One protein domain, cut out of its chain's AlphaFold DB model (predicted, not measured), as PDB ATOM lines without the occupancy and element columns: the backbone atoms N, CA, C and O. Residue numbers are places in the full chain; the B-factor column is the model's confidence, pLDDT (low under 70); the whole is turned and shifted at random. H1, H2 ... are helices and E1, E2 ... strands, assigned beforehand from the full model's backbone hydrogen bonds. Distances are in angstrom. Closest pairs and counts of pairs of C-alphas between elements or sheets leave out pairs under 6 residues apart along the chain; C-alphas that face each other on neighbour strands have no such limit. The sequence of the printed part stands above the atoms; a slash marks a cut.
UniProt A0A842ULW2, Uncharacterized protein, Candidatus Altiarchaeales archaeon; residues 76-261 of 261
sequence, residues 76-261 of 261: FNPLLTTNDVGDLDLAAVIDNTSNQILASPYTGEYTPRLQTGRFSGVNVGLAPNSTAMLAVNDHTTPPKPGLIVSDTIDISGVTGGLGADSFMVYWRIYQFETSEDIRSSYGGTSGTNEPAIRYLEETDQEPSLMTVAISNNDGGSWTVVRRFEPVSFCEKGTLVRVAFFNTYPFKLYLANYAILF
ATOM      1  N   PHE A  76      54.706 -41.825 -54.808       97.94
ATOM      2  CA  PHE A  76      54.586 -43.212 -54.385       97.94
ATOM      3  C   PHE A  76      55.323 -43.446 -53.076       97.94
ATOM      4  O   PHE A  76      56.242 -42.714 -52.721       97.94
ATOM      5  N   ASN A  77      54.917 -44.502 -52.385       97.69
ATOM      6  CA  ASN A  77      55.560 -44.976 -51.179       97.69
ATOM      7  C   ASN A  77      55.726 -46.502 -51.297       97.69
ATOM      8  O   ASN A  77      54.725 -47.233 -51.353       97.69
ATOM      9  N   PRO A  78      56.974 -46.999 -51.383       95.94
ATOM     10  CA  PRO A  78      57.241 -48.411 -51.594       95.94
ATOM     11  C   PRO A  78      57.266 -49.227 -50.289       95.94
ATOM     12  O   PRO A  78      57.405 -50.444 -50.361       95.94
ATOM     13  N   LEU A  79      57.130 -48.588 -49.115       95.56
ATOM     14  CA  LEU A  79      57.100 -49.219 -47.784       95.56
ATOM     15  C   LEU A  79      58.252 -50.219 -47.543       95.56
ATOM     16  O   LEU A  79      58.056 -51.297 -46.968       95.56
ATOM     17  N   LEU A  80      59.463 -49.863 -47.982       93.50
ATOM     18  CA  LEU A  80      60.677 -50.677 -47.859       93.50
ATOM     19  C   LEU A  80      61.559 -50.227 -46.690       93.50
ATOM     20  O   LEU A  80      62.214 -51.052 -46.050       93.50
ATOM     21  N   THR A  81      61.590 -48.926 -46.414       91.56
ATOM     22  CA  THR A  81      62.515 -48.280 -45.480       91.56
ATOM     23  C   THR A  81      61.790 -47.629 -44.308       91.56
ATOM     24  O   THR A  81      60.575 -47.441 -44.314       91.56
ATOM     25  N   THR A  82      62.537 -47.275 -43.260       89.50
ATOM     26  CA  THR A  82      61.956 -46.593 -42.097       89.50
ATOM     27  C   THR A  82      61.362 -45.249 -42.475       89.50
ATOM     28  O   THR A  82      60.306 -44.921 -41.951       89.50
ATOM     29  N   ASN A  83      61.986 -44.525 -43.407       91.44
ATOM     30  CA  ASN A  83      61.472 -43.251 -43.911       91.44
ATOM     31  C   ASN A  83      60.092 -43.426 -44.548       91.44
ATOM     32  O   ASN A  83      59.184 -42.684 -44.207       91.44
ATOM     33  N   ASP A  84      59.909 -44.487 -45.332       93.75
ATOM     34  CA  ASP A  84      58.626 -44.810 -45.961       93.75
ATOM     35  C   ASP A  84      57.508 -45.037 -44.925       93.75
ATOM     36  O   ASP A  84      56.344 -44.723 -45.161       93.75
ATOM     37  N   VAL A  85      57.846 -45.588 -43.752       92.88
ATOM     38  CA  VAL A  85      56.908 -45.728 -42.621       92.88
ATOM     39  C   VAL A  85      56.673 -44.399 -41.903       92.88
ATOM     40  O   VAL A  85      55.615 -44.217 -41.306       92.88
ATOM     41  N   GLY A  86      57.647 -43.490 -41.942       93.19
ATOM     42  CA  GLY A  86      57.506 -42.118 -41.458       93.19
ATOM     43  C   GLY A  86      56.444 -41.328 -42.209       93.19
ATOM     44  O   GLY A  86      55.784 -40.499 -41.598       93.19
ATOM     45  N   ASP A  87      56.209 -41.669 -43.475       95.62
ATOM     46  CA  ASP A  87      55.159 -41.080 -44.313       95.62
ATOM     47  C   ASP A  87      53.763 -41.686 -44.046       95.62
ATOM     48  O   ASP A  87      52.855 -41.581 -44.876       95.62
ATOM     49  N   LEU A  88      53.572 -42.373 -42.913       96.94
ATOM     50  CA  LEU A  88      52.273 -42.844 -42.436       96.94
ATOM     51  C   LEU A  88      51.855 -42.046 -41.200       96.94
ATOM     52  O   LEU A  88      52.583 -41.986 -40.208       96.94
ATOM     53  N   ASP A  89      50.632 -41.523 -41.206       97.00
ATOM     54  CA  ASP A  89      50.068 -40.852 -40.040       97.00
ATOM     55  C   ASP A  89      49.499 -41.896 -39.072       97.00
ATOM     56  O   ASP A  89      48.419 -42.453 -39.274       97.00
ATOM     57  N   LEU A  90      50.249 -42.170 -38.001       94.50
ATOM     58  CA  LEU A  90      49.866 -43.115 -36.947       94.50
ATOM     59  C   LEU A  90      48.893 -42.515 -35.915       94.50
ATOM     60  O   LEU A  90      48.406 -43.244 -35.047       94.50
ATOM     61  N   ALA A  91      48.623 -41.210 -35.993       96.38
ATOM     62  CA  ALA A  91      47.756 -40.468 -35.084       96.38
ATOM     63  C   ALA A  91      46.491 -39.917 -35.766       96.38
ATOM     64  O   ALA A  91      45.664 -39.311 -35.082       96.38
ATOM     65  N   ALA A  92      46.325 -40.148 -37.073       96.88
ATOM     66  CA  ALA A  92      45.169 -39.713 -37.846       96.88
ATOM     67  C   ALA A  92      43.845 -40.100 -37.172       96.88
ATOM     68  O   ALA A  92      43.715 -41.155 -36.546       96.88
ATOM     69  N   VAL A  93      42.827 -39.265 -37.356       97.38
ATOM     70  CA  VAL A  93      41.452 -39.564 -36.951       97.38
ATOM     71  C   VAL A  93      40.565 -39.369 -38.169       97.38
ATOM     72  O   VAL A  93      40.516 -38.278 -38.730       97.38
ATOM     73  N   ILE A  94      39.870 -40.425 -38.588       97.25
ATOM     74  CA  ILE A  94      38.892 -40.362 -39.675       97.25
ATOM     75  C   ILE A  94      37.496 -40.549 -39.090       97.25
ATOM     76  O   ILE A  94      37.186 -41.615 -38.557       97.25
ATOM     77  N   ASP A  95      36.642 -39.534 -39.218       96.25
ATOM     78  CA  ASP A  95      35.228 -39.633 -38.851       96.25
ATOM     79  C   ASP A  95      34.417 -40.285 -39.978       96.25
ATOM     80  O   ASP A  95      34.070 -39.649 -40.979       96.25
ATOM     81  N   ASN A  96      34.074 -41.562 -39.811       95.56
ATOM     82  CA  ASN A  96      33.237 -42.279 -40.766       95.56
ATOM     83  C   ASN A  96      31.755 -41.878 -40.682       95.56
ATOM     84  O   ASN A  96      30.990 -42.180 -41.594       95.56
ATOM     85  N   THR A  97      31.331 -41.189 -39.619       93.00
ATOM     86  CA  THR A  97      29.943 -40.723 -39.465       93.00
ATOM     87  C   THR A  97      29.608 -39.674 -40.517       93.00
ATOM     88  O   THR A  97      28.562 -39.759 -41.160       93.00
ATOM     89  N   SER A  98      30.516 -38.714 -40.709       92.00
ATOM     90  CA  SER A  98      30.358 -37.635 -41.684       92.00
ATOM     91  C   SER A  98      30.790 -38.052 -43.089       92.00
ATOM     92  O   SER A  98      30.143 -37.671 -44.060       92.00
ATOM     93  N   ASN A  99      31.857 -38.850 -43.207       94.19
ATOM     94  CA  ASN A  99      32.428 -39.208 -44.510       94.19
ATOM     95  C   ASN A  99      31.754 -40.413 -45.184       94.19
ATOM     96  O   ASN A  99      31.856 -40.551 -46.397       94.19
ATOM     97  N   GLN A 100      31.079 -41.286 -44.423       94.12
ATOM     98  CA  GLN A 100      30.375 -42.467 -44.947       94.12
ATOM     99  C   GLN A 100      31.246 -43.369 -45.852       94.12
ATOM    100  O   GLN A 100      30.754 -43.950 -46.816       94.12
ATOM    101  N   ILE A 101      32.540 -43.500 -45.535       96.06
ATOM    102  CA  ILE A 101      33.519 -44.297 -46.297       96.06
ATOM    103  C   ILE A 101      33.164 -45.782 -46.217       96.06
ATOM    104  O   ILE A 101      33.152 -46.492 -47.219       96.06
ATOM    105  N   LEU A 102      32.874 -46.250 -45.001       96.00
ATOM    106  CA  LEU A 102      32.432 -47.609 -44.721       96.00
ATOM    107  C   LEU A 102      30.934 -47.626 -44.423       96.00
ATOM    108  O   LEU A 102      30.420 -46.770 -43.701       96.00
ATOM    109  N   ALA A 103      30.246 -48.645 -44.931       93.38
ATOM    110  CA  ALA A 103      28.841 -48.884 -44.622       93.38
ATOM    111  C   ALA A 103      28.641 -49.368 -43.169       93.38
ATOM    112  O   ALA A 103      29.566 -49.825 -42.503       93.38
ATOM    113  N   SER A 104      27.397 -49.330 -42.676       90.56
ATOM    114  CA  SER A 104      27.019 -49.957 -41.397       90.56
ATOM    115  C   SER A 104      27.508 -51.419 -41.325       90.56
ATOM    116  O   SER A 104      27.362 -52.138 -42.315       90.56
ATOM    117  N   PRO A 105      28.035 -51.905 -40.182       94.00
ATOM    118  CA  PRO A 105      27.961 -51.324 -38.832       94.00
ATOM    119  C   PRO A 105      29.099 -50.354 -38.479       94.00
ATOM    120  O   PRO A 105      29.204 -49.930 -37.325       94.00
ATOM    121  N   TYR A 106      29.960 -50.012 -39.436       94.88
ATOM    122  CA  TYR A 106      31.110 -49.151 -39.202       94.88
ATOM    123  C   TYR A 106      30.650 -47.688 -39.088       94.88
ATOM    124  O   TYR A 106      30.287 -47.054 -40.070       94.88
ATOM    125  N   THR A 107      30.609 -47.150 -37.872       94.38
ATOM    126  CA  THR A 107      30.230 -45.758 -37.574       94.38
ATOM    127  C   THR A 107      31.225 -45.147 -36.585       94.38
ATOM    128  O   THR A 107      31.931 -45.881 -35.894       94.38
ATOM    129  N   GLY A 108      31.298 -43.818 -36.501       94.50
ATOM    130  CA  GLY A 108      32.187 -43.121 -35.569       94.50
ATOM    131  C   GLY A 108      33.593 -42.851 -36.105       94.50
ATOM    132  O   GLY A 108      33.861 -42.941 -37.301       94.50
ATOM    133  N   GLU A 109      34.482 -42.489 -35.182       96.25
ATOM    134  CA  GLU A 109      35.866 -42.120 -35.469       96.25
ATOM    135  C   GLU A 109      36.805 -43.326 -35.416       96.25
ATOM    136  O   GLU A 109      36.765 -44.148 -34.489       96.25
ATOM    137  N   TYR A 110      37.702 -43.399 -36.394       97.06
ATOM    138  CA  TYR A 110      38.717 -44.434 -36.497       97.06
ATOM    139  C   TYR A 110      40.115 -43.837 -36.479       97.06
ATOM    140  O   TYR A 110      40.436 -42.933 -37.244       97.06
ATOM    141  N   THR A 111      40.955 -44.404 -35.619       97.50
ATOM    142  CA  THR A 111      42.398 -44.169 -35.603       97.50
ATOM    143  C   THR A 111      43.120 -45.320 -36.302       97.50
ATOM    144  O   THR A 111      42.605 -46.447 -36.286       97.50
ATOM    145  N   PRO A 112      44.315 -45.088 -36.867       97.69
ATOM    146  CA  PRO A 112      45.150 -46.120 -37.457       97.69
ATOM    147  C   PRO A 112      45.254 -47.378 -36.581       97.69
ATOM    148  O   PRO A 112      45.511 -47.328 -35.376       97.69
ATOM    149  N   ARG A 113      45.025 -48.533 -37.208       97.44
ATOM    150  CA  ARG A 113      45.130 -49.876 -36.622       97.44
ATOM    151  C   ARG A 113      45.944 -50.738 -37.573       97.44
ATOM    152  O   ARG A 113      45.397 -51.494 -38.380       97.44
ATOM    153  N   LEU A 114      47.257 -50.599 -37.458       96.62
ATOM    154  CA  LEU A 114      48.236 -51.271 -38.299       96.62
ATOM    155  C   LEU A 114      49.365 -51.892 -37.472       96.62
ATOM    156  O   LEU A 114      49.561 -51.573 -36.300       96.62
ATOM    157  N   GLN A 115      50.110 -52.786 -38.106       95.12
ATOM    158  CA  GLN A 115      51.400 -53.275 -37.650       95.12
ATOM    159  C   GLN A 115      52.449 -52.800 -38.651       95.12
ATOM    160  O   GLN A 115      52.361 -53.104 -39.833       95.12
ATOM    161  N   THR A 116      53.449 -52.074 -38.176       91.75
ATOM    162  CA  THR A 116      54.594 -51.641 -38.976       91.75
ATOM    163  C   THR A 116      55.846 -51.639 -38.099       91.75
ATOM    164  O   THR A 116      55.765 -51.863 -36.885       91.75
ATOM    165  N   GLY A 117      57.008 -51.436 -38.711       82.38
ATOM    166  CA  GLY A 117      58.238 -51.164 -37.981       82.38
ATOM    167  C   GLY A 117      58.245 -49.769 -37.352       82.38
ATOM    168  O   GLY A 117      57.259 -49.040 -37.377       82.38
ATOM    169  N   ARG A 118      59.366 -49.379 -36.747       75.94
ATOM    170  CA  ARG A 118      59.500 -48.045 -36.143       75.94
ATOM    171  C   ARG A 118      60.120 -47.066 -37.134       75.94
ATOM    172  O   ARG A 118      61.179 -47.361 -37.673       75.94
ATOM    173  N   PHE A 119      59.498 -45.897 -37.302       71.00
ATOM    174  CA  PHE A 119      60.093 -44.768 -38.028       71.00
ATOM    175  C   PHE A 119      61.258 -44.140 -37.247       71.00
ATOM    176  O   PHE A 119      62.349 -43.980 -37.782       71.00
ATOM    177  N   SER A 120      61.050 -43.816 -35.962       70.50
ATOM    178  CA  SER A 120      62.043 -43.129 -35.126       70.50
ATOM    179  C   SER A 120      62.610 -44.019 -34.017       70.50
ATOM    180  O   SER A 120      61.861 -44.711 -33.317       70.50
ATOM    181  N   GLY A 121      63.920 -43.927 -33.783       67.06
ATOM    182  CA  GLY A 121      64.634 -44.646 -32.724       67.06
ATOM    183  C   GLY A 121      65.573 -45.713 -33.284       67.06
ATOM    184  O   GLY A 121      66.082 -45.580 -34.391       67.06
ATOM    185  N   VAL A 122      65.839 -46.772 -32.515       60.25
ATOM    186  CA  VAL A 122      66.594 -47.919 -33.043       60.25
ATOM    187  C   VAL A 122      65.741 -48.574 -34.131       60.25
ATOM    188  O   VAL A 122      64.584 -48.906 -33.859       60.25
ATOM    189  N   ASN A 123      66.310 -48.759 -35.328       56.88
ATOM    190  CA  ASN A 123      65.693 -49.456 -36.462       56.88
ATOM    191  C   ASN A 123      65.409 -50.918 -36.086       56.88
ATOM    192  O   ASN A 123      66.184 -51.823 -36.383       56.88
ATOM    193  N   VAL A 124      64.314 -51.143 -35.366       62.69
ATOM    194  CA  VAL A 124      63.875 -52.458 -34.904       62.69
ATOM    195  C   VAL A 124      62.508 -52.735 -35.502       62.69
ATOM    196  O   VAL A 124      61.572 -51.950 -35.341       62.69
ATOM    197  N   GLY A 125      62.394 -53.891 -36.150       63.56
ATOM    198  CA  GLY A 125      61.109 -54.471 -36.524       63.56
ATOM    199  C   GLY A 125      60.511 -53.972 -37.835       63.56
ATOM    200  O   GLY A 125      59.387 -54.366 -38.127       63.56
ATOM    201  N   LEU A 126      61.224 -53.159 -38.626       78.38
ATOM    202  CA  LEU A 126      60.826 -52.922 -40.011       78.38
ATOM    203  C   LEU A 126      61.498 -53.931 -40.936       78.38
ATOM    204  O   LEU A 126      62.723 -54.001 -41.000       78.38
ATOM    205  N   ALA A 127      60.683 -54.677 -41.669       86.62
ATOM    206  CA  ALA A 127      61.108 -55.420 -42.846       86.62
ATOM    207  C   ALA A 127      60.243 -54.987 -44.042       86.62
ATOM    208  O   ALA A 127      59.050 -54.727 -43.853       86.62
ATOM    209  N   PRO A 128      60.781 -54.942 -45.268       91.88
ATOM    210  CA  PRO A 128      59.967 -54.813 -46.469       91.88
ATOM    211  C   PRO A 128      58.781 -55.794 -46.488       91.88
ATOM    212  O   PRO A 128      58.863 -56.911 -45.965       91.88
ATOM    213  N   ASN A 129      57.653 -55.353 -47.049       93.75
ATOM    214  CA  ASN A 129      56.370 -56.076 -47.062       93.75
ATOM    215  C   ASN A 129      55.850 -56.503 -45.666       93.75
ATOM    216  O   ASN A 129      55.123 -57.493 -45.549       93.75
ATOM    217  N   SER A 130      56.228 -55.814 -44.583       93.31
ATOM    218  CA  SER A 130      55.716 -56.114 -43.229       93.31
ATOM    219  C   SER A 130      54.628 -55.161 -42.734       93.31
ATOM    220  O   SER A 130      53.961 -55.490 -41.752       93.31
ATOM    221  N   THR A 131      54.412 -54.034 -43.419       95.81
ATOM    222  CA  THR A 131      53.344 -53.080 -43.103       95.81
ATOM    223  C   THR A 131      51.984 -53.733 -43.327       95.81
ATOM    224  O   THR A 131      51.616 -54.064 -44.451       95.81
ATOM    225  N   ALA A 132      51.233 -53.939 -42.250       97.38
ATOM    226  CA  ALA A 132      49.975 -54.668 -42.270       97.38
ATOM    227  C   ALA A 132      48.830 -53.848 -41.686       97.38
ATOM    228  O   ALA A 132      48.913 -53.356 -40.564       97.38
ATOM    229  N   MET A 133      47.717 -53.794 -42.406       98.06
ATOM    230  CA  MET A 133      46.423 -53.437 -41.840       98.06
ATOM    231  C   MET A 133      45.979 -54.574 -40.921       98.06
ATOM    232  O   MET A 133      45.938 -55.740 -41.329       98.06
ATOM    233  N   LEU A 134      45.649 -54.256 -39.669       98.31
ATOM    234  CA  LEU A 134      45.161 -55.272 -38.739       98.31
ATOM    235  C   LEU A 134      43.800 -55.813 -39.186       98.31
ATOM    236  O   LEU A 134      43.075 -55.170 -39.938       98.31
ATOM    237  N   ALA A 135      43.446 -57.000 -38.698       98.25
ATOM    238  CA  ALA A 135      42.094 -57.515 -38.841       98.25
ATOM    239  C   ALA A 135      41.072 -56.593 -38.152       98.25
ATOM    240  O   ALA A 135      41.392 -55.850 -37.201       98.25
ATOM    241  N   VAL A 136      39.821 -56.680 -38.602       98.19
ATOM    242  CA  VAL A 136      38.689 -56.074 -37.904       98.19
ATOM    243  C   VAL A 136      38.654 -56.548 -36.448       98.19
ATOM    244  O   VAL A 136      38.892 -57.713 -36.145       98.19
ATOM    245  N   ASN A 137      38.402 -55.617 -35.531       97.88
ATOM    246  CA  ASN A 137      38.075 -55.916 -34.147       97.88
ATOM    247  C   ASN A 137      36.562 -55.793 -33.966       97.88
ATOM    248  O   ASN A 137      36.030 -54.704 -33.718       97.88
ATOM    249  N   ASP A 138      35.889 -56.922 -34.110       96.88
ATOM    250  CA  ASP A 138      34.449 -57.090 -33.934       96.88
ATOM    251  C   ASP A 138      34.031 -57.239 -32.458       96.88
ATOM    252  O   ASP A 138      32.844 -57.210 -32.150       96.88
ATOM    253  N   HIS A 139      34.985 -57.280 -31.520       96.56
ATOM    254  CA  HIS A 139      34.721 -57.245 -30.074       96.56
ATOM    255  C   HIS A 139      34.450 -55.836 -29.524       96.56
ATOM    256  O   HIS A 139      34.306 -55.652 -28.314       96.56
ATOM    257  N   THR A 140      34.402 -54.823 -30.390       95.81
ATOM    258  CA  THR A 140      34.064 -53.440 -30.025       95.81
ATOM    259  C   THR A 140      32.770 -53.010 -30.700       95.81
ATOM    260  O   THR A 140      32.407 -53.531 -31.751       95.81
ATOM    261  N   THR A 141      32.049 -52.069 -30.088       94.56
ATOM    262  CA  THR A 141      30.826 -51.495 -30.660       94.56
ATOM    263  C   THR A 141      31.005 -49.983 -30.807       94.56
ATOM    264  O   THR A 141      31.143 -49.308 -29.786       94.56
ATOM    265  N   PRO A 142      31.010 -49.442 -32.037       94.88
ATOM    266  CA  PRO A 142      30.973 -50.163 -33.315       94.88
ATOM    267  C   PRO A 142      32.269 -50.963 -33.579       94.88
ATOM    268  O   PRO A 142      33.296 -50.667 -32.956       94.88
ATOM    269  N   PRO A 143      32.244 -51.965 -34.483       97.06
ATOM    270  CA  PRO A 143      33.446 -52.690 -34.886       97.06
ATOM    271  C   PRO A 143      34.524 -51.739 -35.406       97.06
ATOM    272  O   PRO A 143      34.227 -50.762 -36.100       97.06
ATOM    273  N   LYS A 144      35.786 -52.035 -35.088       97.44
ATOM    274  CA  LYS A 144      36.928 -51.211 -35.508       97.44
ATOM    275  C   LYS A 144      37.680 -51.896 -36.650       97.44
ATOM    276  O   LYS A 144      38.232 -52.970 -36.413       97.44
ATOM    277  N   PRO A 145      37.747 -51.317 -37.859       98.19
ATOM    278  CA  PRO A 145      38.527 -51.885 -38.958       98.19
ATOM    279  C   PRO A 145      40.036 -51.798 -38.671       98.19
ATOM    280  O   PRO A 145      40.471 -51.110 -37.741       98.19
ATOM    281  N   GLY A 146      40.850 -52.520 -39.436       98.38
ATOM    282  CA  GLY A 146      42.242 -52.126 -39.649       98.38
ATOM    283  C   GLY A 146      42.284 -50.823 -40.438       98.38
ATOM    284  O   GLY A 146      41.429 -50.608 -41.295       98.38
ATOM    285  N   LEU A 147      43.247 -49.957 -40.144       98.62
ATOM    286  CA  LEU A 147      43.361 -48.662 -40.811       98.62
ATOM    287  C   LEU A 147      44.831 -48.283 -40.977       98.62
ATOM    288  O   LEU A 147      45.572 -48.271 -39.993       98.62
ATOM    289  N   ILE A 148      45.226 -47.966 -42.208       98.56
ATOM    290  CA  ILE A 148      46.465 -47.256 -42.543       98.56
ATOM    291  C   ILE A 148      46.072 -45.926 -43.174       98.56
ATOM    292  O   ILE A 148      45.197 -45.903 -44.033       98.56
ATOM    293  N   VAL A 149      46.730 -44.842 -42.772       98.56
ATOM    294  CA  VAL A 149      46.565 -43.515 -43.371       98.56
ATOM    295  C   VAL A 149      47.954 -43.005 -43.737       98.56
ATOM    296  O   VAL A 149      48.881 -43.143 -42.938       98.56
ATOM    297  N   SER A 150      48.120 -42.475 -44.947       98.62
ATOM    298  CA  SER A 150      49.339 -41.744 -45.295       98.62
ATOM    299  C   SER A 150      49.434 -40.472 -44.454       98.62
ATOM    300  O   SER A 150      48.412 -39.906 -44.056       98.62
ATOM    301  N   ASP A 151      50.647 -39.988 -44.223       98.06
ATOM    302  CA  ASP A 151      50.824 -38.603 -43.806       98.06
ATOM    303  C   ASP A 151      50.394 -37.650 -44.936       98.06
ATOM    304  O   ASP A 151      49.991 -38.068 -46.032       98.06
ATOM    305  N   THR A 152      50.419 -36.357 -44.642       98.44
ATOM    306  CA  THR A 152      50.109 -35.289 -45.579       98.44
ATOM    307  C   THR A 152      51.103 -35.301 -46.736       98.44
ATOM    308  O   THR A 152      52.282 -34.988 -46.575       98.44
ATOM    309  N   ILE A 153      50.609 -35.616 -47.931       98.50
ATOM    310  CA  ILE A 153      51.379 -35.560 -49.170       98.50
ATOM    311  C   ILE A 153      51.201 -34.163 -49.763       98.50
ATOM    312  O   ILE A 153      50.159 -33.850 -50.346       98.50
ATOM    313  N   ASP A 154      52.217 -33.319 -49.604       98.31
ATOM    314  CA  ASP A 154      52.241 -31.983 -50.195       98.31
ATOM    315  C   ASP A 154      52.694 -32.039 -51.662       98.31
ATOM    316  O   ASP A 154      53.863 -32.272 -51.973       98.31
ATOM    317  N   ILE A 155      51.752 -31.797 -52.574       98.31
ATOM    318  CA  ILE A 155      51.991 -31.759 -54.023       98.31
ATOM    319  C   ILE A 155      52.157 -30.331 -54.561       98.31
ATOM    320  O   ILE A 155      52.243 -30.126 -55.777       98.31
ATOM    321  N   SER A 156      52.198 -29.315 -53.694       97.94
ATOM    322  CA  SER A 156      52.319 -27.913 -54.109       97.94
ATOM    323  C   SER A 156      53.592 -27.662 -54.923       97.94
ATOM    324  O   SER A 156      53.541 -26.973 -55.941       97.94
ATOM    325  N   GLY A 157      54.717 -28.277 -54.545       96.75
ATOM    326  CA  GLY A 157      56.000 -28.090 -55.225       96.75
ATOM    327  C   GLY A 157      55.991 -28.535 -56.690       96.75
ATOM    328  O   GLY A 157      56.512 -27.829 -57.551       96.75
ATOM    329  N   VAL A 158      55.357 -29.673 -56.987       96.56
ATOM    330  CA  VAL A 158      55.321 -30.253 -58.342       96.56
ATOM    331  C   VAL A 158      54.185 -29.699 -59.207       96.56
ATOM    332  O   VAL A 158      54.274 -29.726 -60.428       96.56
ATOM    333  N   THR A 159      53.150 -29.120 -58.591       97.00
ATOM    334  CA  THR A 159      52.014 -28.484 -59.290       97.00
ATOM    335  C   THR A 159      52.149 -26.962 -59.422       97.00
ATOM    336  O   THR A 159      51.201 -26.279 -59.815       97.00
ATOM    337  N   GLY A 160      53.297 -26.386 -59.045       96.38
ATOM    338  CA  GLY A 160      53.501 -24.932 -59.042       96.38
ATOM    339  C   GLY A 160      52.581 -24.178 -58.069       96.38
ATOM    340  O   GLY A 160      52.270 -23.010 -58.291       96.38
ATOM    341  N   GLY A 161      52.112 -24.853 -57.017       96.19
ATOM    342  CA  GLY A 161      51.220 -24.318 -55.987       96.19
ATOM    343  C   GLY A 161      49.734 -24.319 -56.350       96.19
ATOM    344  O   GLY A 161      48.924 -23.890 -55.534       96.19
ATOM    345  N   LEU A 162      49.359 -24.789 -57.544       96.31
ATOM    346  CA  LEU A 162      47.957 -24.820 -57.982       96.31
ATOM    347  C   LEU A 162      47.186 -26.039 -57.464       96.31
ATOM    348  O   LEU A 162      45.955 -26.002 -57.437       96.31
ATOM    349  N   GLY A 163      47.894 -27.104 -57.081       97.50
ATOM    350  CA  GLY A 163      47.293 -28.382 -56.723       97.50
ATOM    351  C   GLY A 163      46.723 -29.134 -57.926       97.50
ATOM    352  O   GLY A 163      46.854 -28.710 -59.080       97.50
ATOM    353  N   ALA A 164      46.068 -30.251 -57.636       98.06
ATOM    354  CA  ALA A 164      45.390 -31.090 -58.616       98.06
ATOM    355  C   ALA A 164      43.941 -31.358 -58.193       98.06
ATOM    356  O   ALA A 164      43.606 -31.341 -57.007       98.06
ATOM    357  N   ASP A 165      43.068 -31.559 -59.174       97.81
ATOM    358  CA  ASP A 165      41.661 -31.929 -58.999       97.81
ATOM    359  C   ASP A 165      41.356 -33.334 -59.529       97.81
ATOM    360  O   ASP A 165      40.344 -33.906 -59.139       97.81
ATOM    361  N   SER A 166      42.217 -33.918 -60.363       98.25
ATOM    362  CA  SER A 166      42.085 -35.285 -60.866       98.25
ATOM    363  C   SER A 166      43.191 -36.161 -60.302       98.25
ATOM    364  O   SER A 166      44.364 -35.822 -60.401       98.25
ATOM    365  N   PHE A 167      42.815 -37.313 -59.758       98.56
ATOM    366  CA  PHE A 167      43.742 -38.259 -59.154       98.56
ATOM    367  C   PHE A 167      43.445 -39.677 -59.623       98.56
ATOM    368  O   PHE A 167      42.314 -40.017 -59.965       98.56
ATOM    369  N   MET A 168      44.448 -40.541 -59.568       98.56
ATOM    370  CA  MET A 168      44.273 -41.982 -59.701       98.56
ATOM    371  C   MET A 168      45.175 -42.688 -58.704       98.56
ATOM    372  O   MET A 168      46.368 -42.401 -58.618       98.56
ATOM    373  N   VAL A 169      44.599 -43.626 -57.958       98.50
ATOM    374  CA  VAL A 169      45.304 -44.316 -56.878       98.50
ATOM    375  C   VAL A 169      45.665 -45.730 -57.311       98.50
ATOM    376  O   VAL A 169      44.877 -46.457 -57.922       98.50
ATOM    377  N   TYR A 170      46.886 -46.118 -56.978       98.31
ATOM    378  CA  TYR A 170      47.415 -47.455 -57.143       98.31
ATOM    379  C   TYR A 170      47.856 -48.004 -55.792       98.31
ATOM    380  O   TYR A 170      48.387 -47.277 -54.956       98.31
ATOM    381  N   TRP A 171      47.698 -49.308 -55.600       98.44
ATOM    382  CA  TRP A 171      48.284 -50.017 -54.473       98.44
ATOM    383  C   TRP A 171      48.606 -51.463 -54.827       98.44
ATOM    384  O   TRP A 171      48.123 -52.006 -55.832       98.44
ATOM    385  N   ARG A 172      49.421 -52.081 -53.975       97.88
ATOM    386  CA  ARG A 172      49.666 -53.519 -53.957       97.88
ATOM    387  C   ARG A 172      49.499 -54.051 -52.543       97.88
ATOM    388  O   ARG A 172      50.086 -53.506 -51.608       97.88
ATOM    389  N   ILE A 173      48.736 -55.128 -52.401       98.06
ATOM    390  CA  ILE A 173      48.581 -55.858 -51.145       98.06
ATOM    391  C   ILE A 173      48.965 -57.329 -51.294       98.06
ATOM    392  O   ILE A 173      48.854 -57.907 -52.378       98.06
ATOM    393  N   TYR A 174      49.372 -57.923 -50.177       97.75
ATOM    394  CA  TYR A 174      49.665 -59.344 -50.034       97.75
ATOM    395  C   TYR A 174      48.977 -59.929 -48.799       97.75
ATOM    396  O   TYR A 174      48.610 -59.209 -47.862       97.75
ATOM    397  N   GLN A 175      48.882 -61.254 -48.768       97.44
ATOM    398  CA  GLN A 175      48.675 -62.013 -47.539       97.44
ATOM    399  C   GLN A 175      49.952 -62.782 -47.195       97.44
ATOM    400  O   GLN A 175      50.800 -63.033 -48.052       97.44
ATOM    401  N   PHE A 176      50.118 -63.121 -45.919       96.12
ATOM    402  CA  PHE A 176      51.217 -63.969 -45.481       96.12
ATOM    403  C   PHE A 176      50.690 -65.146 -44.680       96.12
ATOM    404  O   PHE A 176      49.950 -64.965 -43.714       96.12
ATOM    405  N   GLU A 177      51.178 -66.328 -45.031       94.81
ATOM    406  CA  GLU A 177      51.040 -67.543 -44.242       94.81
ATOM    407  C   GLU A 177      52.405 -67.886 -43.637       94.81
ATOM    408  O   GLU A 177      53.454 -67.657 -44.241       94.81
ATOM    409  N   THR A 178      52.431 -68.387 -42.406       94.25
ATOM    410  CA  THR A 178      53.667 -68.856 -41.770       94.25
ATOM    411  C   THR A 178      53.427 -70.252 -41.236       94.25
ATOM    412  O   THR A 178      52.502 -70.449 -40.453       94.25
ATOM    413  N   SER A 179      54.235 -71.214 -41.675       93.75
ATOM    414  CA  SER A 179      54.186 -72.560 -41.116       93.75
ATOM    415  C   SER A 179      54.766 -72.574 -39.706       93.75
ATOM    416  O   SER A 179      55.617 -71.756 -39.360       93.75
ATOM    417  N   GLU A 180      54.347 -73.548 -38.910       88.69
ATOM    418  CA  GLU A 180      54.922 -73.774 -37.588       88.69
ATOM    419  C   GLU A 180      56.309 -74.420 -37.690       88.69
ATOM    420  O   GLU A 180      56.609 -75.133 -38.652       88.69
ATOM    421  N   ASP A 181      57.147 -74.173 -36.684       85.50
ATOM    422  CA  ASP A 181      58.383 -74.929 -36.478       85.50
ATOM    423  C   ASP A 181      58.025 -76.327 -35.958       85.50
ATOM    424  O   ASP A 181      57.331 -76.474 -34.944       85.50
ATOM    425  N   ILE A 182      58.474 -77.366 -36.661       82.25
ATOM    426  CA  ILE A 182      58.206 -78.749 -36.274       82.25
ATOM    427  C   ILE A 182      59.475 -79.347 -35.689       82.25
ATOM    428  O   ILE A 182      60.430 -79.670 -36.399       82.25
ATOM    429  N   ARG A 183      59.412 -79.617 -34.382       76.00
ATOM    430  CA  ARG A 183      60.362 -80.483 -33.688       76.00
ATOM    431  C   ARG A 183      59.672 -81.765 -33.241       76.00
ATOM    432  O   ARG A 183      58.817 -81.744 -32.357       76.00
ATOM    433  N   SER A 184      60.069 -82.896 -33.819       75.62
ATOM    434  CA  SER A 184      59.562 -84.220 -33.437       75.62
ATOM    435  C   SER A 184      60.668 -85.124 -32.881       75.62
ATOM    436  O   SER A 184      61.851 -84.869 -33.094       75.62
ATOM    437  N   SER A 185      60.266 -86.176 -32.152       65.12
ATOM    438  CA  SER A 185      61.122 -87.246 -31.605       65.12
ATOM    439  C   SER A 185      62.344 -86.747 -30.823       65.12
ATOM    440  O   SER A 185      63.453 -86.695 -31.333       65.12
ATOM    441  N   TYR A 186      62.155 -86.404 -29.550       61.78
ATOM    442  CA  TYR A 186      63.233 -85.916 -28.686       61.78
ATOM    443  C   TYR A 186      64.304 -87.002 -28.420       61.78
ATOM    444  O   TYR A 186      64.058 -87.955 -27.681       61.78
ATOM    445  N   GLY A 187      65.507 -86.846 -28.987       61.88
ATOM    446  CA  GLY A 187      66.683 -87.693 -28.735       61.88
ATOM    447  C   GLY A 187      67.974 -87.076 -29.296       61.88
ATOM    448  O   GLY A 187      67.924 -86.219 -30.169       61.88
ATOM    449  N   GLY A 188      69.152 -87.480 -28.802       63.22
ATOM    450  CA  GLY A 188      70.443 -86.866 -29.180       63.22
ATOM    451  C   GLY A 188      70.885 -87.073 -30.640       63.22
ATOM    452  O   GLY A 188      71.803 -86.401 -31.097       63.22
ATOM    453  N   THR A 189      70.245 -87.995 -31.366       64.31
ATOM    454  CA  THR A 189      70.546 -88.359 -32.766       64.31
ATOM    455  C   THR A 189      69.290 -88.658 -33.597       64.31
ATOM    456  O   THR A 189      69.394 -89.142 -34.721       64.31
ATOM    457  N   SER A 190      68.097 -88.403 -33.054       64.81
ATOM    458  CA  SER A 190      66.813 -88.672 -33.707       64.81
ATOM    459  C   SER A 190      65.932 -87.433 -33.608       64.81
ATOM    460  O   SER A 190      65.994 -86.729 -32.603       64.81
ATOM    461  N   GLY A 191      65.162 -87.168 -34.663       69.44
ATOM    462  CA  GLY A 191      64.225 -86.052 -34.750       69.44
ATOM    463  C   GLY A 191      64.185 -85.411 -36.131       69.44
ATOM    464  O   GLY A 191      65.197 -85.368 -36.832       69.44
ATOM    465  N   THR A 192      63.011 -84.906 -36.508       77.00
ATOM    466  CA  THR A 192      62.861 -83.957 -37.618       77.00
ATOM    467  C   THR A 192      62.894 -82.550 -37.034       77.00
ATOM    468  O   THR A 192      62.256 -82.298 -36.009       77.00
ATOM    469  N   ASN A 193      63.657 -81.666 -37.673       79.81
ATOM    470  CA  ASN A 193      63.689 -80.241 -37.372       79.81
ATOM    471  C   ASN A 193      63.372 -79.485 -38.666       79.81
ATOM    472  O   ASN A 193      64.237 -79.377 -39.539       79.81
ATOM    473  N   GLU A 194      62.130 -79.034 -38.810       86.38
ATOM    474  CA  GLU A 194      61.663 -78.279 -39.975       86.38
ATOM    475  C   GLU A 194      61.371 -76.836 -39.559       86.38
ATOM    476  O   GLU A 194      60.421 -76.610 -38.810       86.38
ATOM    477  N   PRO A 195      62.167 -75.854 -40.028       89.25
ATOM    478  CA  PRO A 195      61.987 -74.470 -39.622       89.25
ATOM    479  C   PRO A 195      60.687 -73.887 -40.183       89.25
ATOM    480  O   PRO A 195      60.261 -74.237 -41.284       89.25
ATOM    481  N   ALA A 196      60.132 -72.908 -39.469       92.75
ATOM    482  CA  ALA A 196      59.004 -72.114 -39.939       92.75
ATOM    483  C   ALA A 196      59.303 -71.439 -41.293       92.75
ATOM    484  O   ALA A 196      60.304 -70.729 -41.467       92.75
ATOM    485  N   ILE A 197      58.405 -71.624 -42.255       94.31
ATOM    486  CA  ILE A 197      58.481 -71.039 -43.591       94.31
ATOM    487  C   ILE A 197      57.433 -69.941 -43.691       94.31
ATOM    488  O   ILE A 197      56.255 -70.172 -43.428       94.31
ATOM    489  N   ARG A 198      57.859 -68.745 -44.098       95.06
ATOM    490  CA  ARG A 198      56.972 -67.620 -44.390       95.06
ATOM    491  C   ARG A 198      56.670 -67.607 -45.884       95.06
ATOM    492  O   ARG A 198      57.582 -67.466 -46.703       95.06
ATOM    493  N   TYR A 199      55.398 -67.719 -46.221       96.62
ATOM    494  CA  TYR A 199      54.877 -67.648 -47.576       96.62
ATOM    495  C   TYR A 199      54.209 -66.295 -47.791       96.62
ATOM    496  O   TYR A 199      53.406 -65.861 -46.971       96.62
ATOM    497  N   LEU A 200      54.559 -65.628 -48.884       96.88
ATOM    498  CA  LEU A 200      53.784 -64.522 -49.433       96.88
ATOM    499  C   LEU A 200      52.771 -65.113 -50.405       96.88
ATOM    500  O   LEU A 200      53.153 -65.856 -51.310       96.88
ATOM    501  N   GLU A 201      51.508 -64.777 -50.202       97.44
ATOM    502  CA  GLU A 201      50.396 -65.177 -51.049       97.44
ATOM    503  C   GLU A 201      49.898 -63.976 -51.852       97.44
ATOM    504  O   GLU A 201      49.613 -62.903 -51.302       97.44
ATOM    505  N   GLU A 202      49.817 -64.165 -53.168       96.44
ATOM    506  CA  GLU A 202      49.178 -63.203 -54.056       96.44
ATOM    507  C   GLU A 202      47.671 -63.206 -53.815       96.44
ATOM    508  O   GLU A 202      47.040 -64.256 -53.808       96.44
ATOM    509  N   THR A 203      47.080 -62.034 -53.622       96.81
ATOM    510  CA  THR A 203      45.659 -61.901 -53.279       96.81
ATOM    511  C   THR A 203      44.964 -60.947 -54.246       96.81
ATOM    512  O   THR A 203      45.637 -60.181 -54.949       96.81
ATOM    513  N   ASP A 204      43.632 -60.989 -54.297       97.44
ATOM    514  CA  ASP A 204      42.838 -59.969 -54.974       97.44
ATOM    515  C   ASP A 204      43.275 -58.583 -54.483       97.44
ATOM    516  O   ASP A 204      43.437 -58.347 -53.288       97.44
ATOM    517  N   GLN A 205      43.518 -57.671 -55.420       97.38
ATOM    518  CA  GLN A 205      43.999 -56.324 -55.123       97.38
ATOM    519  C   GLN A 205      42.856 -55.366 -54.772       97.38
ATOM    520  O   GLN A 205      43.124 -54.304 -54.215       97.38
ATOM    521  N   GLU A 206      41.604 -55.727 -55.056       97.31
ATOM    522  CA  GLU A 206      40.405 -54.997 -54.629       97.31
ATOM    523  C   GLU A 206      39.425 -55.915 -53.875       97.31
ATOM    524  O   GLU A 206      38.253 -56.025 -54.252       97.31
ATOM    525  N   PRO A 207      39.872 -56.584 -52.796       97.12
ATOM    526  CA  PRO A 207      39.051 -57.584 -52.146       97.12
ATOM    527  C   PRO A 207      37.849 -56.904 -51.475       97.12
ATOM    528  O   PRO A 207      37.971 -55.836 -50.879       97.12
ATOM    529  N   SER A 208      36.672 -57.530 -51.542       96.94
ATOM    530  CA  SER A 208      35.383 -56.906 -51.168       96.94
ATOM    531  C   SER A 208      35.284 -56.301 -49.756       96.94
ATOM    532  O   SER A 208      34.443 -55.434 -49.530       96.94
ATOM    533  N   LEU A 209      36.110 -56.754 -48.803       96.88
ATOM    534  CA  LEU A 209      36.158 -56.239 -47.426       96.88
ATOM    535  C   LEU A 209      37.370 -55.322 -47.171       96.88
ATOM    536  O   LEU A 209      37.746 -55.078 -46.021       96.88
ATOM    537  N   MET A 210      37.975 -54.790 -48.230       98.06
ATOM    538  CA  MET A 210      38.922 -53.683 -48.178       98.06
ATOM    539  C   MET A 210      38.313 -52.456 -48.856       98.06
ATOM    540  O   MET A 210      37.650 -52.553 -49.885       98.06
ATOM    541  N   THR A 211      38.542 -51.281 -48.283       98.62
ATOM    542  CA  THR A 211      38.097 -50.011 -48.870       98.62
ATOM    543  C   THR A 211      39.256 -49.035 -48.877       98.62
ATOM    544  O   THR A 211      39.974 -48.921 -47.885       98.62
ATOM    545  N   VAL A 212      39.441 -48.331 -49.990       98.69
ATOM    546  CA  VAL A 212      40.459 -47.290 -50.130       98.69
ATOM    547  C   VAL A 212      39.761 -45.958 -50.336       98.69
ATOM    548  O   VAL A 212      38.788 -45.872 -51.084       98.69
ATOM    549  N   ALA A 213      40.241 -44.923 -49.657       98.62
ATOM    550  CA  ALA A 213      39.734 -43.571 -49.803       98.62
ATOM    551  C   ALA A 213      40.882 -42.580 -49.976       98.62
ATOM    552  O   ALA A 213      41.964 -42.770 -49.423       98.62
ATOM    553  N   ILE A 214      40.635 -41.511 -50.722       98.69
ATOM    554  CA  ILE A 214      41.562 -40.396 -50.907       98.69
ATOM    555  C   ILE A 214      40.902 -39.097 -50.454       98.69
ATOM    556  O   ILE A 214      39.697 -38.898 -50.617       98.69
ATOM    557  N   SER A 215      41.708 -38.219 -49.880       98.50
ATOM    558  CA  SER A 215      41.351 -36.863 -49.492       98.50
ATOM    559  C   SER A 215      42.250 -35.887 -50.245       98.50
ATOM    560  O   SER A 215      43.467 -36.055 -50.216       98.50
ATOM    561  N   ASN A 216      41.682 -34.832 -50.830       98.06
ATOM    562  CA  ASN A 216      42.423 -33.722 -51.448       98.06
ATOM    563  C   ASN A 216      42.537 -32.475 -50.536       98.06
ATOM    564  O   ASN A 216      43.033 -31.438 -50.969       98.06
ATOM    565  N   ASN A 217      42.052 -32.555 -49.293       97.56
ATOM    566  CA  ASN A 217      42.032 -31.460 -48.319       97.56
ATOM    567  C   ASN A 217      42.547 -31.907 -46.940       97.56
ATOM    568  O   ASN A 217      41.936 -31.619 -45.911       97.56
ATOM    569  N   ASP A 218      43.666 -32.635 -46.931       97.56
ATOM    570  CA  ASP A 218      44.386 -33.046 -45.715       97.56
ATOM    571  C   ASP A 218      43.551 -33.807 -44.660       97.56
ATOM    572  O   ASP A 218      43.709 -33.657 -43.453       97.56
ATOM    573  N   GLY A 219      42.630 -34.652 -45.115       96.88
ATOM    574  CA  GLY A 219      41.776 -35.491 -44.279       96.88
ATOM    575  C   GLY A 219      40.448 -34.844 -43.887       96.88
ATOM    576  O   GLY A 219      39.681 -35.474 -43.156       96.88
ATOM    577  N   GLY A 220      40.151 -33.634 -44.378       96.25
ATOM    578  CA  GLY A 220      38.886 -32.941 -44.121       96.25
ATOM    579  C   GLY A 220      37.667 -33.659 -44.710       96.25
ATOM    580  O   GLY A 220      36.619 -33.723 -44.067       96.25
ATOM    581  N   SER A 221      37.803 -34.234 -45.905       96.56
ATOM    582  CA  SER A 221      36.780 -35.053 -46.557       96.56
ATOM    583  C   SER A 221      37.402 -36.189 -47.356       96.56
ATOM    584  O   SER A 221      38.435 -36.005 -47.997       96.56
ATOM    585  N   TRP A 222      36.735 -37.337 -47.379       97.94
ATOM    586  CA  TRP A 222      37.242 -38.548 -48.020       97.94
ATOM    587  C   TRP A 222      36.318 -39.033 -49.132       97.94
ATOM    588  O   TRP A 222      35.103 -39.098 -48.959       97.94
ATOM    589  N   THR A 223      36.914 -39.452 -50.245       98.19
ATOM    590  CA  THR A 223      36.217 -40.065 -51.380       98.19
ATOM    591  C   THR A 223      36.716 -41.492 -51.561       98.19
ATOM    592  O   THR A 223      37.922 -41.712 -51.676       98.19
ATOM    593  N   VAL A 224      35.802 -42.467 -51.594       98.31
ATOM    594  CA  VAL A 224      36.135 -43.870 -51.893       98.31
ATOM    595  C   VAL A 224      36.631 -43.982 -53.332       98.31
ATOM    596  O   VAL A 224      36.024 -43.423 -54.245       98.31
ATOM    597  N   VAL A 225      37.718 -44.722 -53.534       98.44
ATOM    598  CA  VAL A 225      38.348 -44.917 -54.843       98.44
ATOM    599  C   VAL A 225      38.597 -46.382 -55.145       98.44
ATOM    600  O   VAL A 225      38.713 -47.216 -54.246       98.44
ATOM    601  N   ARG A 226      38.709 -46.670 -56.441       98.44
ATOM    602  CA  ARG A 226      39.095 -47.972 -56.976       98.44
ATOM    603  C   ARG A 226      40.480 -47.901 -57.601       98.44
ATOM    604  O   ARG A 226      40.963 -46.834 -57.991       98.44
ATOM    605  N   ARG A 227      41.141 -49.047 -57.670       97.69
ATOM    606  CA  ARG A 227      42.506 -49.177 -58.171       97.69
ATOM    607  C   ARG A 227      42.515 -48.874 -59.661       97.69
ATOM    608  O   ARG A 227      41.799 -49.515 -60.423       97.69
ATOM    609  N   PHE A 228      43.363 -47.937 -60.077       96.62
ATOM    610  CA  PHE A 228      43.435 -47.459 -61.464       96.62
ATOM    611  C   PHE A 228      42.150 -46.817 -62.013       96.62
ATOM    612  O   PHE A 228      42.014 -46.677 -63.231       96.62
ATOM    613  N   GLU A 229      41.221 -46.400 -61.152       98.00
ATOM    614  CA  GLU A 229      40.062 -45.614 -61.571       98.00
ATOM    615  C   GLU A 229      40.315 -44.126 -61.283       98.00
ATOM    616  O   GLU A 229      40.646 -43.775 -60.145       98.00
ATOM    617  N   PRO A 230      40.204 -43.239 -62.290       97.88
ATOM    618  CA  PRO A 230      40.270 -41.800 -62.073       97.88
ATOM    619  C   PRO A 230      39.172 -41.311 -61.125       97.88
ATOM    620  O   PRO A 230      38.005 -41.666 -61.279       97.88
ATOM    621  N   VAL A 231      39.536 -40.427 -60.204       98.00
ATOM    622  CA  VAL A 231      38.612 -39.665 -59.362       98.00
ATOM    623  C   VAL A 231      38.860 -38.179 -59.575       98.00
ATOM    624  O   VAL A 231      40.004 -37.748 -59.716       98.00
ATOM    625  N   SER A 232      37.793 -37.385 -59.593       97.62
ATOM    626  CA  SER A 232      37.892 -35.932 -59.719       97.62
ATOM    627  C   SER A 232      37.188 -35.232 -58.567       97.62
ATOM    628  O   SER A 232      36.125 -35.661 -58.115       97.62
ATOM    629  N   PHE A 233      37.778 -34.135 -58.116       97.69
ATOM    630  CA  PHE A 233      37.272 -33.267 -57.065       97.69
ATOM    631  C   PHE A 233      36.790 -31.942 -57.658       97.69
ATOM    632  O   PHE A 233      37.270 -31.491 -58.694       97.69
ATOM    633  N   CYS A 234      35.833 -31.296 -56.989       97.06
ATOM    634  CA  CYS A 234      35.326 -29.988 -57.415       97.06
ATOM    635  C   CYS A 234      36.358 -28.864 -57.234       97.06
ATOM    636  O   CYS A 234      36.312 -27.863 -57.946       97.06
ATOM    637  N   GLU A 235      37.256 -29.020 -56.262       97.06
ATOM    638  CA  GLU A 235      38.294 -28.053 -55.920       97.06
ATOM    639  C   GLU A 235      39.668 -28.711 -56.038       97.06
ATOM    640  O   GLU A 235      39.835 -29.893 -55.726       97.06
ATOM    641  N   LYS A 236      40.663 -27.933 -56.473       97.81
ATOM    642  CA  LYS A 236      42.051 -28.392 -56.500       97.81
ATOM    643  C   LYS A 236      42.605 -28.465 -55.084       97.81
ATOM    644  O   LYS A 236      42.435 -27.533 -54.301       97.81
ATOM    645  N   GLY A 237      43.295 -29.557 -54.786       97.56
ATOM    646  CA  GLY A 237      43.972 -29.785 -53.516       97.56
ATOM    647  C   GLY A 237      45.486 -29.800 -53.678       97.56
ATOM    648  O   GLY A 237      45.997 -30.326 -54.664       97.56
ATOM    649  N   THR A 238      46.211 -29.245 -52.707       98.31
ATOM    650  CA  THR A 238      47.677 -29.376 -52.607       98.31
ATOM    651  C   THR A 238      48.112 -30.363 -51.529       98.31
ATOM    652  O   THR A 238      49.262 -30.780 -51.536       98.31
ATOM    653  N   LEU A 239      47.214 -30.723 -50.608       98.44
ATOM    654  CA  LEU A 239      47.489 -31.597 -49.472       98.44
ATOM    655  C   LEU A 239      46.638 -32.857 -49.595       98.44
ATOM    656  O   LEU A 239      45.425 -32.837 -49.362       98.44
ATOM    657  N   VAL A 240      47.280 -33.944 -50.001       98.50
ATOM    658  CA  VAL A 240      46.617 -35.200 -50.341       98.50
ATOM    659  C   VAL A 240      46.876 -36.235 -49.253       98.50
ATOM    660  O   VAL A 240      47.967 -36.303 -48.695       98.50
ATOM    661  N   ARG A 241      45.878 -37.066 -48.953       98.69
ATOM    662  CA  ARG A 241      46.025 -38.229 -48.070       98.69
ATOM    663  C   ARG A 241      45.300 -39.436 -48.646       98.69
ATOM    664  O   ARG A 241      44.267 -39.277 -49.293       98.69
ATOM    665  N   VAL A 242      45.800 -40.638 -48.377       98.69
ATOM    666  CA  VAL A 242      45.147 -41.906 -48.743       98.69
ATOM    667  C   VAL A 242      44.955 -42.756 -47.494       98.69
ATOM    668  O   VAL A 242      45.839 -42.840 -46.645       98.69
ATOM    669  N   ALA A 243      43.792 -43.390 -47.385       98.75
ATOM    670  CA  ALA A 243      43.428 -44.274 -46.293       98.75
ATOM    671  C   ALA A 243      43.037 -45.655 -46.824       98.75
ATOM    672  O   ALA A 243      42.302 -45.773 -47.804       98.75
ATOM    673  N   PHE A 244      43.500 -46.696 -46.138       98.75
ATOM    674  CA  PHE A 244      43.221 -48.096 -46.437       98.75
ATOM    675  C   PHE A 244      42.529 -48.733 -45.235       98.75
ATOM    676  O   PHE A 244      43.109 -48.827 -44.150       98.75
ATOM    677  N   PHE A 245      41.294 -49.176 -45.431       98.62
ATOM    678  CA  PHE A 245      40.470 -49.823 -44.422       98.62
ATOM    679  C   PHE A 245      40.431 -51.325 -44.665       98.62
ATOM    680  O   PHE A 245      40.135 -51.769 -45.773       98.62
ATOM    681  N   ASN A 246      40.665 -52.105 -43.614       98.50
ATOM    682  CA  ASN A 246      40.535 -53.555 -43.641       98.50
ATOM    683  C   ASN A 246      39.402 -54.009 -42.718       98.50
ATOM    684  O   ASN A 246      39.472 -53.845 -41.498       98.50
ATOM    685  N   THR A 247      38.373 -54.615 -43.301       98.31
ATOM    686  CA  THR A 247      37.243 -55.202 -42.570       98.31
ATOM    687  C   THR A 247      37.272 -56.735 -42.566       98.31
ATOM    688  O   THR A 247      36.377 -57.356 -41.994       98.31
ATOM    689  N   TYR A 248      38.321 -57.363 -43.119       97.56
ATOM    690  CA  TYR A 248      38.541 -58.809 -43.014       97.56
ATOM    691  C   TYR A 248      38.905 -59.247 -41.583       97.56
ATOM    692  O   TYR A 248      39.523 -58.485 -40.829       97.56
ATOM    693  N   PRO A 249      38.615 -60.512 -41.216       97.12
ATOM    694  CA  PRO A 249      39.053 -61.113 -39.954       97.12
ATOM    695  C   PRO A 249      40.543 -61.509 -39.949       97.12
ATOM    696  O   PRO A 249      41.033 -62.057 -38.965       97.12
ATOM    697  N   PHE A 250      41.279 -61.229 -41.024       97.00
ATOM    698  CA  PHE A 250      42.716 -61.464 -41.144       97.00
ATOM    699  C   PHE A 250      43.450 -60.189 -41.571       97.00
ATOM    700  O   PHE A 250      42.841 -59.189 -41.956       97.00
ATOM    701  N   LYS A 251      44.779 -60.204 -41.442       97.75
ATOM    702  CA  LYS A 251      45.636 -59.070 -41.806       97.75
ATOM    703  C   LYS A 251      45.813 -58.994 -43.318       97.75
ATOM    704  O   LYS A 251      46.002 -60.018 -43.966       97.75
ATOM    705  N   LEU A 252      45.851 -57.774 -43.839       98.12
ATOM    706  CA  LEU A 252      46.266 -57.483 -45.209       98.12
ATOM    707  C   LEU A 252      47.560 -56.676 -45.164       98.12
ATOM    708  O   LEU A 252      47.667 -55.728 -44.388       98.12
ATOM    709  N   TYR A 253      48.546 -57.043 -45.975       97.88
ATOM    710  CA  TYR A 253      49.862 -56.410 -45.977       97.88
ATOM    711  C   TYR A 253      49.951 -55.429 -47.134       97.88
ATOM    712  O   TYR A 253      49.936 -55.849 -48.286       97.88
ATOM    713  N   LEU A 254      50.035 -54.133 -46.834       98.00
ATOM    714  CA  LEU A 254      50.223 -53.095 -47.841       98.00
ATOM    715  C   LEU A 254      51.695 -53.088 -48.247       98.00
ATOM    716  O   LEU A 254      52.572 -52.770 -47.446       98.00
ATOM    717  N   ALA A 255      51.958 -53.486 -49.487       96.81
ATOM    718  CA  ALA A 255      53.304 -53.571 -50.021       96.81
ATOM    719  C   ALA A 255      53.787 -52.231 -50.560       96.81
ATOM    720  O   ALA A 255      54.939 -51.896 -50.353       96.81
ATOM    721  N   ASN A 256      52.925 -51.491 -51.256       97.38
ATOM    722  CA  ASN A 256      53.204 -50.150 -51.760       97.38
ATOM    723  C   ASN A 256      51.909 -49.457 -52.194       97.38
ATOM    724  O   ASN A 256      50.875 -50.108 -52.389       97.38
ATOM    725  N   TYR A 257      51.980 -48.141 -52.364       98.50
ATOM    726  CA  TYR A 257      50.920 -47.343 -52.971       98.50
ATOM    727  C   TYR A 257      51.481 -46.169 -53.773       98.50
ATOM    728  O   TYR A 257      52.626 -45.762 -53.582       98.50
ATOM    729  N   ALA A 258      50.671 -45.638 -54.686       98.44
ATOM    730  CA  ALA A 258      50.992 -44.456 -55.472       98.44
ATOM    731  C   ALA A 258      49.744 -43.645 -55.825       98.44
ATOM    732  O   ALA A 258      48.630 -44.172 -55.864       98.44
ATOM    733  N   ILE A 259      49.956 -42.365 -56.110       98.56
ATOM    734  CA  ILE A 259      48.944 -41.398 -56.522       98.56
ATOM    735  C   ILE A 259      49.471 -40.697 -57.771       98.56
ATOM    736  O   ILE A 259      50.532 -40.075 -57.728       98.56
ATOM    737  N   LEU A 260      48.734 -40.813 -58.871       98.62
ATOM    738  CA  LEU A 260      48.966 -40.058 -60.101       98.62
ATOM    739  C   LEU A 260      48.049 -38.836 -60.119       98.62
ATOM    740  O   LEU A 260      46.894 -38.958 -59.697       98.62
ATOM    741  N   PHE A 261      48.558 -37.694 -60.586       98.19
ATOM    742  CA  PHE A 261      47.836 -36.419 -60.650       98.19
ATOM    743  C   PHE A 261      48.435 -35.441 -61.672       98.19
ATOM    744  O   PHE A 261      49.579 -35.658 -62.144       98.19
TER     745      PHE A 261
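AT A GLANCE: This is residues 76 to 261 of the 261 residues of an uncharacterized protein of Candidatus Altiarchaeales archaeon (UniProt A0A842ULW2). With little regular structure, 67 of 186 printed residues in named elements, this is a sandwich of two sheets, partly face to face, from which the link E2 to E3, residues 179 to 197, sticks out as a long arm. Helices H1 and H2 precede eight strands, mostly strand by class; the sheet E1-E7-E4-E5 and the branched sheet of E2 with E3, E6 and E8 are antiparallel. Spanning 72 by 37 by 31 A, it is only just compact, close to loose, radius of gyration of the C-alphas 19.2 A.

IN THESE COORDINATES: E2, residues 164 to 178, runs 42.2 A from C-alpha 164 at (45.390, -31.090, -58.616); E3 is 198 to 202, E6 230 to 237, E8 252 to 260, ending at C-alpha 260 (48.966, -40.058, -60.101). E1 is 146 to 149, E7 239 to 246, E4 210 to 215, E5 223 to 225, H1 82 to 86, H2 96 to 99.

HOW THE PARTS SIT: E3 and E6 lie on one side of E2, E8 on the other; N 177 and O 199, 3.0 A, N 167 and O 231, 2.8 A, and N 170 and O 258, 2.8 A, are within hydrogen-bond range. So are N 148 and O 244, 3.0 A, N 213 and O 243, 2.9 A, and N 214 and O 223, 2.9 A. Neither helix is on a sheet; H1's O i to N i+4 pair is within range, H2 is too short for one.

THE WHOLE: The printed part has no cut; links H2 to E1, E1 to E2 and E2 to E3 are long. Residues 121 to 125 and 185 to 191 have pLDDT under 70.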